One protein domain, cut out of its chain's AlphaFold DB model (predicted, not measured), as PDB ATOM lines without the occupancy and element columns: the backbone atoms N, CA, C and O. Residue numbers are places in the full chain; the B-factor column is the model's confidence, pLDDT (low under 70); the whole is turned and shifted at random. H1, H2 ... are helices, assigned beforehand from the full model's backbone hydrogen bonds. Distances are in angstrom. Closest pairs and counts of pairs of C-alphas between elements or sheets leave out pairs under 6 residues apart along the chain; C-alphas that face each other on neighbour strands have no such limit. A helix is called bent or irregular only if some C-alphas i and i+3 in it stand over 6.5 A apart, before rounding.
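What this domain is: This is residues 52 to 123 of the 123 residues of an uncharacterized protein of Desulfuromonas sp (UniProt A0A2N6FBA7). One long helix, H4, runs through the middle, with H1 side by side with it on one side and running the opposite way, while H2 crosses it steeply on the other side and the very short H3 sits near its first residues. The chain goes from H1 round to the far side of H4 through residues 69 to 78, makes H2 and H3 there, and then turns into H4. The printed part has 72 residues with four named helices in the order H1, H2, H3, H4 and no named strand; the class is all helix. The whole is compact, with a radius of gyration of the C-alphas of 12.0 A, and spans 35 by 25 by 20 A.

Where its parts are: Start at Pro 52 and go on to C-alpha 58 at (-5.188, 35.675, -44.255), where H1 begins; it covers residues 58 to 68 and measures 15.4 A from first to last C-alpha. Next find H2 at residues 79 to 87, 12.8 A long, with C-alpha 79 at (1.307, 49.101, -47.684). H3 is residues 92 to 95, 5.2 A long. H4 is the longest helix, residues 99 to 121, 34.8 A from first to last C-alpha, and ends at C-alpha 121 at (4.437, 37.515, -39.245). H4 is irregular: C-alphas 100 and 103 are 7.1 A apart, against about 5 A in a regular helix, and its line is a rough one.

How they stand to each other: Begin with H4, the hub, which touches H1, H2 and H3. With residues 106 to 114 alone it touches H1, at a shallow tilt of 9 degrees, opposite ways; the closest C-alphas, of Tyr 61 and Arg 114, are 6.3 A apart. With residues 108 to 116 alone it touches H2, the closest C-alphas being those of Phe 81 and Gly 112, 5.0 A apart. These two run opposite ways at a steep tilt of 68 degrees, only just short of about perpendicular. With residues 101 to 105 alone H4 touches H3, and there the C-alphas of Phe 95 and Asn 101 come closest, at 6.2 A. H1 is apart from H2 and from H3, and H2 and H3 are apart. Every O i to N i+4 pair is within hydrogen-bond range in H1, against 4 of 5 in H2 and 17 of 19 in H4; H3 is too short for such a pair.

The domain as a whole: Look for the two C-alphas farthest apart at Pro 99 and Ile 123, 38.0 A from each other. The printed part has no cut, and Ile 123 is the chain's last residue. The links from H2 to H3 and from H3 to H4 are tight, the link from H1 to H2 is short, and no link is long. The mean pLDDT of the printed part is 82.1; look with care at residues 82 to 93, of which 82 to 87 belong to H2 and 92 to 93 to H3, and at residues 122 to 123, where it is under 70.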
ATOM      1  N   PRO A  52     -13.362  43.282 -36.219       87.12
ATOM      2  CA  PRO A  52     -12.345  42.930 -35.235       87.12
ATOM      3  C   PRO A  52     -11.309  44.042 -35.041       87.12
ATOM      4  O   PRO A  52     -10.952  44.760 -35.967       87.12
ATOM      5  N   LYS A  53     -10.772  44.183 -33.826       83.38
ATOM      6  CA  LYS A  53      -9.753  45.214 -33.520       83.38
ATOM      7  C   LYS A  53      -8.321  44.674 -33.552       83.38
ATOM      8  O   LYS A  53      -7.370  45.433 -33.356       83.38
ATOM      9  N   THR A  54      -8.176  43.371 -33.757       87.00
ATOM     10  CA  THR A  54      -6.909  42.639 -33.794       87.00
ATOM     11  C   THR A  54      -6.436  42.444 -35.226       87.00
ATOM     12  O   THR A  54      -7.231  42.474 -36.162       87.00
ATOM     13  N   ALA A  55      -5.129  42.244 -35.389       90.75
ATOM     14  CA  ALA A  55      -4.557  41.872 -36.676       90.75
ATOM     15  C   ALA A  55      -5.249  40.615 -37.234       90.75
ATOM     16  O   ALA A  55      -5.600  39.719 -36.465       90.75
ATOM     17  N   LEU A  56      -5.460  40.575 -38.552       93.19
ATOM     18  CA  LEU A  56      -6.192  39.500 -39.224       93.19
ATOM     19  C   LEU A  56      -5.229  38.600 -40.017       93.19
ATOM     20  O   LEU A  56      -4.637  39.067 -40.998       93.19
ATOM     21  N   PRO A  57      -5.078  37.316 -39.644       94.00
ATOM     22  CA  PRO A  57      -4.494  36.295 -40.516       94.00
ATOM     23  C   PRO A  57      -5.267  36.189 -41.840       94.00
ATOM     24  O   PRO A  57      -6.414  36.631 -41.931       94.00
ATOM     25  N   ARG A  58      -4.643  35.630 -42.885       93.94
ATOM     26  CA  ARG A  58      -5.188  35.675 -44.255       93.94
ATOM     27  C   ARG A  58      -6.598  35.091 -44.385       93.94
ATOM     28  O   ARG A  58      -7.448  35.721 -45.004       93.94
ATOM     29  N   ASP A  59      -6.842  33.933 -43.788       95.00
ATOM     30  CA  ASP A  59      -8.135  33.244 -43.795       95.00
ATOM     31  C   ASP A  59      -9.239  34.075 -43.120       95.00
ATOM     32  O   ASP A  59     -10.335  34.234 -43.657       95.00
ATOM     33  N   GLN A  60      -8.935  34.674 -41.964       95.69
ATOM     34  CA  GLN A  60      -9.871  35.548 -41.253       95.69
ATOM     35  C   GLN A  60     -10.124  36.843 -42.021       95.69
ATOM     36  O   GLN A  60     -11.251  37.328 -42.062       95.69
ATOM     37  N   TYR A  61      -9.087  37.399 -42.642       96.12
ATOM     38  CA  TYR A  61      -9.189  38.588 -43.474       96.12
ATOM     39  C   TYR A  61     -10.131  38.373 -44.663       96.12
ATOM     40  O   TYR A  61     -11.025  39.187 -44.867       96.12
ATOM     41  N   GLU A  62      -9.978  37.276 -45.407       96.81
ATOM     42  CA  GLU A  62     -10.841  36.970 -46.555       96.81
ATOM     43  C   GLU A  62     -12.300  36.769 -46.133       96.81
ATOM     44  O   GLU A  62     -13.204  37.283 -46.790       96.81
ATOM     45  N   LYS A  63     -12.530  36.110 -44.991       97.19
ATOM     46  CA  LYS A  63     -13.872  35.952 -44.424       97.19
ATOM     47  C   LYS A  63     -14.507  37.294 -44.046       97.19
ATOM     48  O   LYS A  63     -15.652  37.553 -44.398       97.19
ATOM     49  N   ILE A  64     -13.768  38.159 -43.350       95.75
ATOM     50  CA  ILE A  64     -14.256  39.490 -42.963       95.75
ATOM     51  C   ILE A  64     -14.489  40.369 -44.201       95.75
ATOM     52  O   ILE A  64     -15.454  41.125 -44.245       95.75
ATOM     53  N   CYS A  65     -13.643  40.258 -45.226       96.25
ATOM     54  CA  CYS A  65     -13.860  40.912 -46.512       96.25
ATOM     55  C   CYS A  65     -15.216  40.522 -47.123       96.25
ATOM     56  O   CYS A  65     -15.988  41.412 -47.476       96.25
ATOM     57  N   ASP A  66     -15.540  39.228 -47.173       96.88
ATOM     58  CA  ASP A  66     -16.830  38.735 -47.674       96.88
ATOM     59  C   ASP A  66     -18.019  39.256 -46.840       96.88
ATOM     60  O   ASP A  66     -18.941  39.862 -47.386       96.88
ATOM     61  N   GLU A  67     -17.950  39.150 -45.506       96.12
ATOM     62  CA  GLU A  67     -18.999  39.629 -44.584       96.12
ATOM     63  C   GLU A  67     -19.309  41.132 -44.748       96.12
ATOM     64  O   GLU A  67     -20.444  41.587 -44.557       96.12
ATOM     65  N   PHE A  68     -18.302  41.926 -45.111       94.50
ATOM     66  CA  PHE A  68     -18.432  43.370 -45.274       94.50
ATOM     67  C   PHE A  68     -18.613  43.821 -46.727       94.50
ATOM     68  O   PHE A  68     -18.837  45.012 -46.951       94.50
ATOM     69  N   GLY A  69     -18.582  42.905 -47.699       95.00
ATOM     70  CA  GLY A  69     -18.639  43.239 -49.125       95.00
ATOM     71  C   GLY A  69     -17.393  43.980 -49.624       95.00
ATOM     72  O   GLY A  69     -17.465  44.747 -50.580       95.00
ATOM     73  N   VAL A  70     -16.248  43.783 -48.968       93.81
ATOM     74  CA  VAL A  70     -14.958  44.376 -49.336       93.81
ATOM     75  C   VAL A  70     -14.174  43.390 -50.187       93.81
ATOM     76  O   VAL A  70     -14.017  42.226 -49.833       93.81
ATOM     77  N   LYS A  71     -13.615  43.857 -51.304       94.75
ATOM     78  CA  LYS A  71     -12.759  43.021 -52.148       94.75
ATOM     79  C   LYS A  71     -11.399  42.796 -51.471       94.75
ATOM     80  O   LYS A  71     -10.709  43.781 -51.207       94.75
ATOM     81  N   PRO A  72     -10.958  41.548 -51.242       94.38
ATOM     82  CA  PRO A  72      -9.640  41.299 -50.679       94.38
ATOM     83  C   PRO A  72      -8.530  41.721 -51.655       94.38
ATOM     84  O   PRO A  72      -8.585  41.463 -52.858       94.38
ATOM     85  N   VAL A  73      -7.508  42.364 -51.101       92.75
ATOM     86  CA  VAL A  73      -6.263  42.791 -51.759       92.75
ATOM     87  C   VAL A  73      -5.110  41.825 -51.433       92.75
ATOM     88  O   VAL A  73      -5.109  41.174 -50.376       92.75
ATOM     89  N   SER A  74      -4.136  41.702 -52.343       91.62
ATOM     90  CA  SER A  74      -2.945  40.868 -52.142       91.62
ATOM     91  C   SER A  74      -2.005  41.451 -51.079       91.62
ATOM     92  O   SER A  74      -1.965  42.661 -50.874       91.62
ATOM     93  N   ASP A  75      -1.227  40.605 -50.397       91.31
ATOM     94  CA  ASP A  75      -0.378  41.059 -49.285       91.31
ATOM     95  C   ASP A  75       0.677  42.093 -49.722       91.31
ATOM     96  O   ASP A  75       0.970  43.024 -48.976       91.31
ATOM     97  N   SER A  76       1.188  41.987 -50.953       88.50
ATOM     98  CA  SER A  76       2.154  42.929 -51.539       88.50
ATOM     99  C   SER A  76       1.587  44.319 -51.836       88.50
ATOM    100  O   SER A  76       2.349  45.245 -52.090       88.50
ATOM    101  N   GLU A  77       0.265  44.477 -51.841       86.88
ATOM    102  CA  GLU A  77      -0.412  45.734 -52.187       86.88
ATOM    103  C   GLU A  77      -0.957  46.470 -50.947       86.88
ATOM    104  O   GLU A  77      -1.569  47.532 -51.067       86.88
ATOM    105  N   LEU A  78      -0.744  45.929 -49.738       86.38
ATOM    106  CA  LEU A  78      -1.381  46.424 -48.512       86.38
ATOM    107  C   LEU A  78      -0.674  47.609 -47.818       86.38
ATOM    108  O   LEU A  78      -1.212  48.161 -46.853       86.38
ATOM    109  N   ASP A  79       0.485  48.048 -48.311       78.44
ATOM    110  CA  ASP A  79       1.307  49.101 -47.684       78.44
ATOM    111  C   ASP A  79       0.590  50.462 -47.563       78.44
ATOM    112  O   ASP A  79       0.758  51.194 -46.579       78.44
ATOM    113  N   ILE A  80      -0.267  50.800 -48.533       72.94
ATOM    114  CA  ILE A  80      -1.022  52.065 -48.544       72.94
ATOM    115  C   ILE A  80      -1.999  52.132 -47.356       72.94
ATOM    116  O   ILE A  80      -2.145  53.185 -46.729       72.94
ATOM    117  N   PHE A  81      -2.604  51.004 -46.975       73.62
ATOM    118  CA  PHE A  81      -3.580  50.932 -45.879       73.62
ATOM    119  C   PHE A  81      -2.931  51.044 -44.495       73.62
ATOM    120  O   PHE A  81      -3.516  51.599 -43.563       73.62
ATOM    121  N   GLY A  82      -1.692  50.562 -44.357       60.88
ATOM    122  CA  GLY A  82      -0.888  50.764 -43.153       60.88
ATOM    123  C   GLY A  82      -0.578  52.239 -42.883       60.88
ATOM    124  O   GLY A  82      -0.495  52.658 -41.727       60.88
ATOM    125  N   THR A  83      -0.457  53.029 -43.953       59.28
ATOM    126  CA  THR A  83      -0.108  54.453 -43.903       59.28
ATOM    127  C   THR A  83      -1.335  55.327 -43.628       59.28
ATOM    128  O   THR A  83      -1.254  56.269 -42.839       59.28
ATOM    129  N   THR A  84      -2.499  55.014 -44.207       58.84
ATOM    130  CA  THR A  84      -3.744  55.781 -43.988       58.84
ATOM    131  C   THR A  84      -4.307  55.628 -42.573       58.84
ATOM    132  O   THR A  84      -4.851  56.589 -42.032       58.84
ATOM    133  N   PHE A  85      -4.088  54.483 -41.914       54.00
ATOM    134  CA  PHE A  85      -4.466  54.272 -40.507       54.00
ATOM    135  C   PHE A  85      -3.764  55.210 -39.514       54.00
ATOM    136  O   PHE A  85      -4.278  55.428 -38.416       54.00
ATOM    137  N   THR A  86      -2.575  55.710 -39.858       46.72
ATOM    138  CA  THR A  86      -1.758  56.573 -38.991       46.72
ATOM    139  C   THR A  86      -1.788  58.040 -39.418       46.72
ATOM    140  O   THR A  86      -1.645  58.914 -38.568       46.72
ATOM    141  N   THR A  87      -2.002  58.325 -40.707       43.03
ATOM    142  CA  THR A  87      -1.972  59.694 -41.259       43.03
ATOM    143  C   THR A  87      -3.309  60.424 -41.205       43.03
ATOM    144  O   THR A  87      -3.312  61.649 -41.085       43.03
ATOM    145  N   LEU A  88      -4.447  59.722 -41.194       45.34
ATOM    146  CA  LEU A  88      -5.763  60.346 -41.009       45.34
ATOM    147  C   LEU A  88      -6.037  60.645 -39.527       45.34
ATOM    148  O   LEU A  88      -7.093  60.319 -39.007       45.34
ATOM    149  N   GLY A  89      -5.097  61.294 -38.829       45.12
ATOM    150  CA  GLY A  89      -5.188  61.728 -37.424       45.12
ATOM    151  C   GLY A  89      -6.350  62.686 -37.086       45.12
ATOM    152  O   GLY A  89      -6.328  63.349 -36.053       45.12
ATOM    153  N   THR A  90      -7.369  62.765 -37.934       41.44
ATOM    154  CA  THR A  90      -8.684  63.343 -37.684       41.44
ATOM    155  C   THR A  90      -9.668  62.194 -37.490       41.44
ATOM    156  O   THR A  90      -9.808  61.322 -38.333       41.44
ATOM    157  N   SER A  91     -10.300  62.149 -36.315       54.94
ATOM    158  CA  SER A  91     -11.158  61.059 -35.836       54.94
ATOM    159  C   SER A  91     -11.912  60.316 -36.951       54.94
ATOM    160  O   SER A  91     -12.832  60.895 -37.525       54.94
ATOM    161  N   ASN A  92     -11.588  59.035 -37.191       62.44
ATOM    162  CA  ASN A  92     -12.276  58.149 -38.153       62.44
ATOM    163  C   ASN A  92     -13.805  58.332 -38.169       62.44
ATOM    164  O   ASN A  92     -14.441  58.253 -39.205       62.44
ATOM    165  N   TYR A  93     -14.402  58.650 -37.023       64.88
ATOM    166  CA  TYR A  93     -15.827  58.930 -36.886       64.88
ATOM    167  C   TYR A  93     -16.356  60.076 -37.767       64.88
ATOM    168  O   TYR A  93     -17.450  59.946 -38.300       64.88
ATOM    169  N   HIS A  94     -15.604  61.166 -37.951       70.19
ATOM    170  CA  HIS A  94     -15.999  62.252 -38.859       70.19
ATOM    171  C   HIS A  94     -15.915  61.831 -40.325       70.19
ATOM    172  O   HIS A  94     -16.658  62.341 -41.144       70.19
ATOM    173  N   PHE A  95     -15.059  60.867 -40.665       77.19
ATOM    174  CA  PHE A  95     -15.027  60.330 -42.020       77.19
ATOM    175  C   PHE A  95     -16.313  59.558 -42.356       77.19
ATOM    176  O   PHE A  95     -16.769  59.580 -43.489       77.19
ATOM    177  N   HIS A  96     -16.941  58.926 -41.361       82.88
ATOM    178  CA  HIS A  96     -18.165  58.146 -41.540       82.88
ATOM    179  C   HIS A  96     -19.467  58.968 -41.504       82.88
ATOM    180  O   HIS A  96     -20.541  58.382 -41.677       82.88
ATOM    181  N   THR A  97     -19.410  60.286 -41.257       83.56
ATOM    182  CA  THR A  97     -20.617  61.134 -41.295       83.56
ATOM    183  C   THR A  97     -21.138  61.310 -42.715       83.56
ATOM    184  O   THR A  97     -22.352  61.337 -42.894       83.56
ATOM    185  N   GLU A  98     -20.240  61.336 -43.702       86.06
ATOM    186  CA  GLU A  98     -20.583  61.401 -45.125       86.06
ATOM    187  C   GLU A  98     -20.829  59.987 -45.685       86.06
ATOM    188  O   GLU A  98     -19.930  59.139 -45.597       86.06
ATOM    189  N   PRO A  99     -22.008  59.700 -46.270       88.00
ATOM    190  CA  PRO A  99     -22.332  58.384 -46.813       88.00
ATOM    191  C   PRO A  99     -21.319  57.850 -47.828       88.00
ATOM    192  O   PRO A  99     -20.935  56.682 -47.735       88.00
ATOM    193  N   GLU A 100     -20.821  58.692 -48.741       87.00
ATOM    194  CA  GLU A 100     -19.860  58.280 -49.774       87.00
ATOM    195  C   GLU A 100     -18.529  57.747 -49.219       87.00
ATOM    196  O   GLU A 100     -17.825  56.989 -49.885       87.00
ATOM    197  N   ASN A 101     -18.181  58.110 -47.986       85.62
ATOM    198  CA  ASN A 101     -16.899  57.773 -47.376       85.62
ATOM    199  C   ASN A 101     -16.950  56.463 -46.578       85.62
ATOM    200  O   ASN A 101     -15.919  55.880 -46.233       85.62
ATOM    201  N   ARG A 102     -18.144  55.962 -46.263       87.19
ATOM    202  CA  ARG A 102     -18.327  54.850 -45.319       87.19
ATOM    203  C   ARG A 102     -17.721  53.544 -45.795       87.19
ATOM    204  O   ARG A 102     -17.033  52.884 -45.012       87.19
ATOM    205  N   GLU A 103     -17.932  53.207 -47.064       87.81
ATOM    206  CA  GLU A 103     -17.359  52.009 -47.685       87.81
ATOM    207  C   GLU A 103     -15.831  52.053 -47.660       87.81
ATOM    208  O   GLU A 103     -15.180  51.081 -47.271       87.81
ATOM    209  N   LEU A 104     -15.252  53.216 -47.977       85.56
ATOM    210  CA  LEU A 104     -13.809  53.421 -47.929       85.56
ATOM    211  C   LEU A 104     -13.269  53.270 -46.500       85.56
ATOM    212  O   LEU A 104     -12.205  52.687 -46.296       85.56
ATOM    213  N   GLY A 105     -14.014  53.726 -45.492       83.56
ATOM    214  CA  GLY A 105     -13.619  53.592 -44.091       83.56
ATOM    215  C   GLY A 105     -13.628  52.137 -43.608       83.56
ATOM    216  O   GLY A 105     -12.703  51.715 -42.908       83.56
ATOM    217  N   ILE A 106     -14.630  51.351 -44.023       88.38
ATOM    218  CA  ILE A 106     -14.701  49.903 -43.759       88.38
ATOM    219  C   ILE A 106     -13.533  49.186 -44.444       88.38
ATOM    220  O   ILE A 106     -12.777  48.472 -43.783       88.38
ATOM    221  N   SER A 107     -13.351  49.426 -45.745       89.88
ATOM    222  CA  SER A 107     -12.296  48.815 -46.557       89.88
ATOM    223  C   SER A 107     -10.906  49.088 -45.982       89.88
ATOM    224  O   SER A 107     -10.168  48.154 -45.654       89.88
ATOM    225  N   ASN A 108     -10.586  50.361 -45.722       87.50
ATOM    226  CA  ASN A 108      -9.314  50.755 -45.122       87.50
ATOM    227  C   ASN A 108      -9.083  50.075 -43.774       87.50
ATOM    228  O   ASN A 108      -7.963  49.644 -43.486       87.50
ATOM    229  N   THR A 109     -10.140  49.953 -42.966       87.25
ATOM    230  CA  THR A 109     -10.055  49.321 -41.651       87.25
ATOM    231  C   THR A 109      -9.686  47.847 -41.766       87.25
ATOM    232  O   THR A 109      -8.705  47.423 -41.158       87.25
ATOM    233  N   ILE A 110     -10.394  47.083 -42.596       91.56
ATOM    234  CA  ILE A 110     -10.150  45.645 -42.776       91.56
ATOM    235  C   ILE A 110      -8.757  45.392 -43.377       91.56
ATOM    236  O   ILE A 110      -7.991  44.579 -42.853       91.56
ATOM    237  N   HIS A 111      -8.376  46.140 -44.416       92.31
ATOM    238  CA  HIS A 111      -7.062  46.021 -45.054       92.31
ATOM    239  C   HIS A 111      -5.907  46.361 -44.104       92.31
ATOM    240  O   HIS A 111      -4.904  45.645 -44.059       92.31
ATOM    241  N   GLY A 112      -6.054  47.398 -43.276       89.25
ATOM    242  CA  GLY A 112      -5.030  47.751 -42.296       89.25
ATOM    243  C   GLY A 112      -4.843  46.702 -41.193       89.25
ATOM    244  O   GLY A 112      -3.733  46.551 -40.681       89.25
ATOM    245  N   LEU A 113      -5.878  45.928 -40.843       90.06
ATOM    246  CA  LEU A 113      -5.731  44.807 -39.907       90.06
ATOM    247  C   LEU A 113      -4.934  43.649 -40.516       90.06
ATOM    248  O   LEU A 113      -4.113  43.058 -39.809       90.06
ATOM    249  N   ARG A 114      -5.114  43.353 -41.812       93.00
ATOM    250  CA  ARG A 114      -4.263  42.377 -42.516       93.00
ATOM    251  C   ARG A 114      -2.825  42.872 -42.619       93.00
ATOM    252  O   ARG A 114      -1.910  42.118 -42.306       93.00
ATOM    253  N   TYR A 115      -2.616  44.147 -42.955       91.12
ATOM    254  CA  TYR A 115      -1.276  44.745 -42.977       91.12
ATOM    255  C   TYR A 115      -0.547  44.569 -41.635       91.12
ATOM    256  O   TYR A 115       0.609  44.155 -41.599       91.12
ATOM    257  N   ARG A 116      -1.227  44.812 -40.507       88.56
ATOM    258  CA  ARG A 116      -0.639  44.580 -39.175       88.56
ATOM    259  C   ARG A 116      -0.235  43.123 -38.957       88.56
ATOM    260  O   ARG A 116       0.821  42.902 -38.379       88.56
ATOM    261  N   ALA A 117      -1.031  42.160 -39.425       90.88
ATOM    262  CA  ALA A 117      -0.693  40.739 -39.317       90.88
ATOM    263  C   ALA A 117       0.591  40.420 -40.090       90.88
ATOM    264  O   ALA A 117       1.518  39.873 -39.506       90.88
ATOM    265  N   ILE A 118       0.705  40.891 -41.336       90.12
ATOM    266  CA  ILE A 118       1.919  40.746 -42.162       90.12
ATOM    267  C   ILE A 118       3.146  41.321 -41.444       90.12
ATOM    268  O   ILE A 118       4.225  40.731 -41.454       90.12
ATOM    269  N   ARG A 119       3.000  42.484 -40.800       86.94
ATOM    270  CA  ARG A 119       4.090  43.121 -40.048       86.94
ATOM    271  C   ARG A 119       4.487  42.354 -38.789       86.94
ATOM    272  O   ARG A 119       5.608  42.544 -38.345       86.94
ATOM    273  N   THR A 120       3.602  41.546 -38.209       83.25
ATOM    274  CA  THR A 120       3.915  40.671 -37.069       83.25
ATOM    275  C   THR A 120       4.462  39.316 -37.518       83.25
ATOM    276  O   THR A 120       5.338  38.784 -36.856       83.25
ATOM    277  N   GLU A 121       3.983  38.779 -38.642       80.88
ATOM    278  CA  GLU A 121       4.437  37.515 -39.245       80.88
ATOM    279  C   GLU A 121       5.881  37.602 -39.784       80.88
ATOM    280  O   GLU A 121       6.582  36.597 -39.824       80.88
ATOM    281  N   ASN A 122       6.321  38.798 -40.193       63.22
ATOM    282  CA  ASN A 122       7.649  39.055 -40.769       63.22
ATOM    283  C   ASN A 122       8.701  39.558 -39.752       63.22
ATOM    284  O   ASN A 122       9.722  40.118 -40.167       63.22
ATOM    285  N   ILE A 123       8.445  39.415 -38.447       53.38
ATOM    286  CA  ILE A 123       9.409  39.660 -37.353       53.38
ATOM    287  C   ILE A 123       9.862  38.309 -36.809       53.38
ATOM    288  O   ILE A 123      11.087  38.148 -36.616       53.38
TER     289      ILE A 123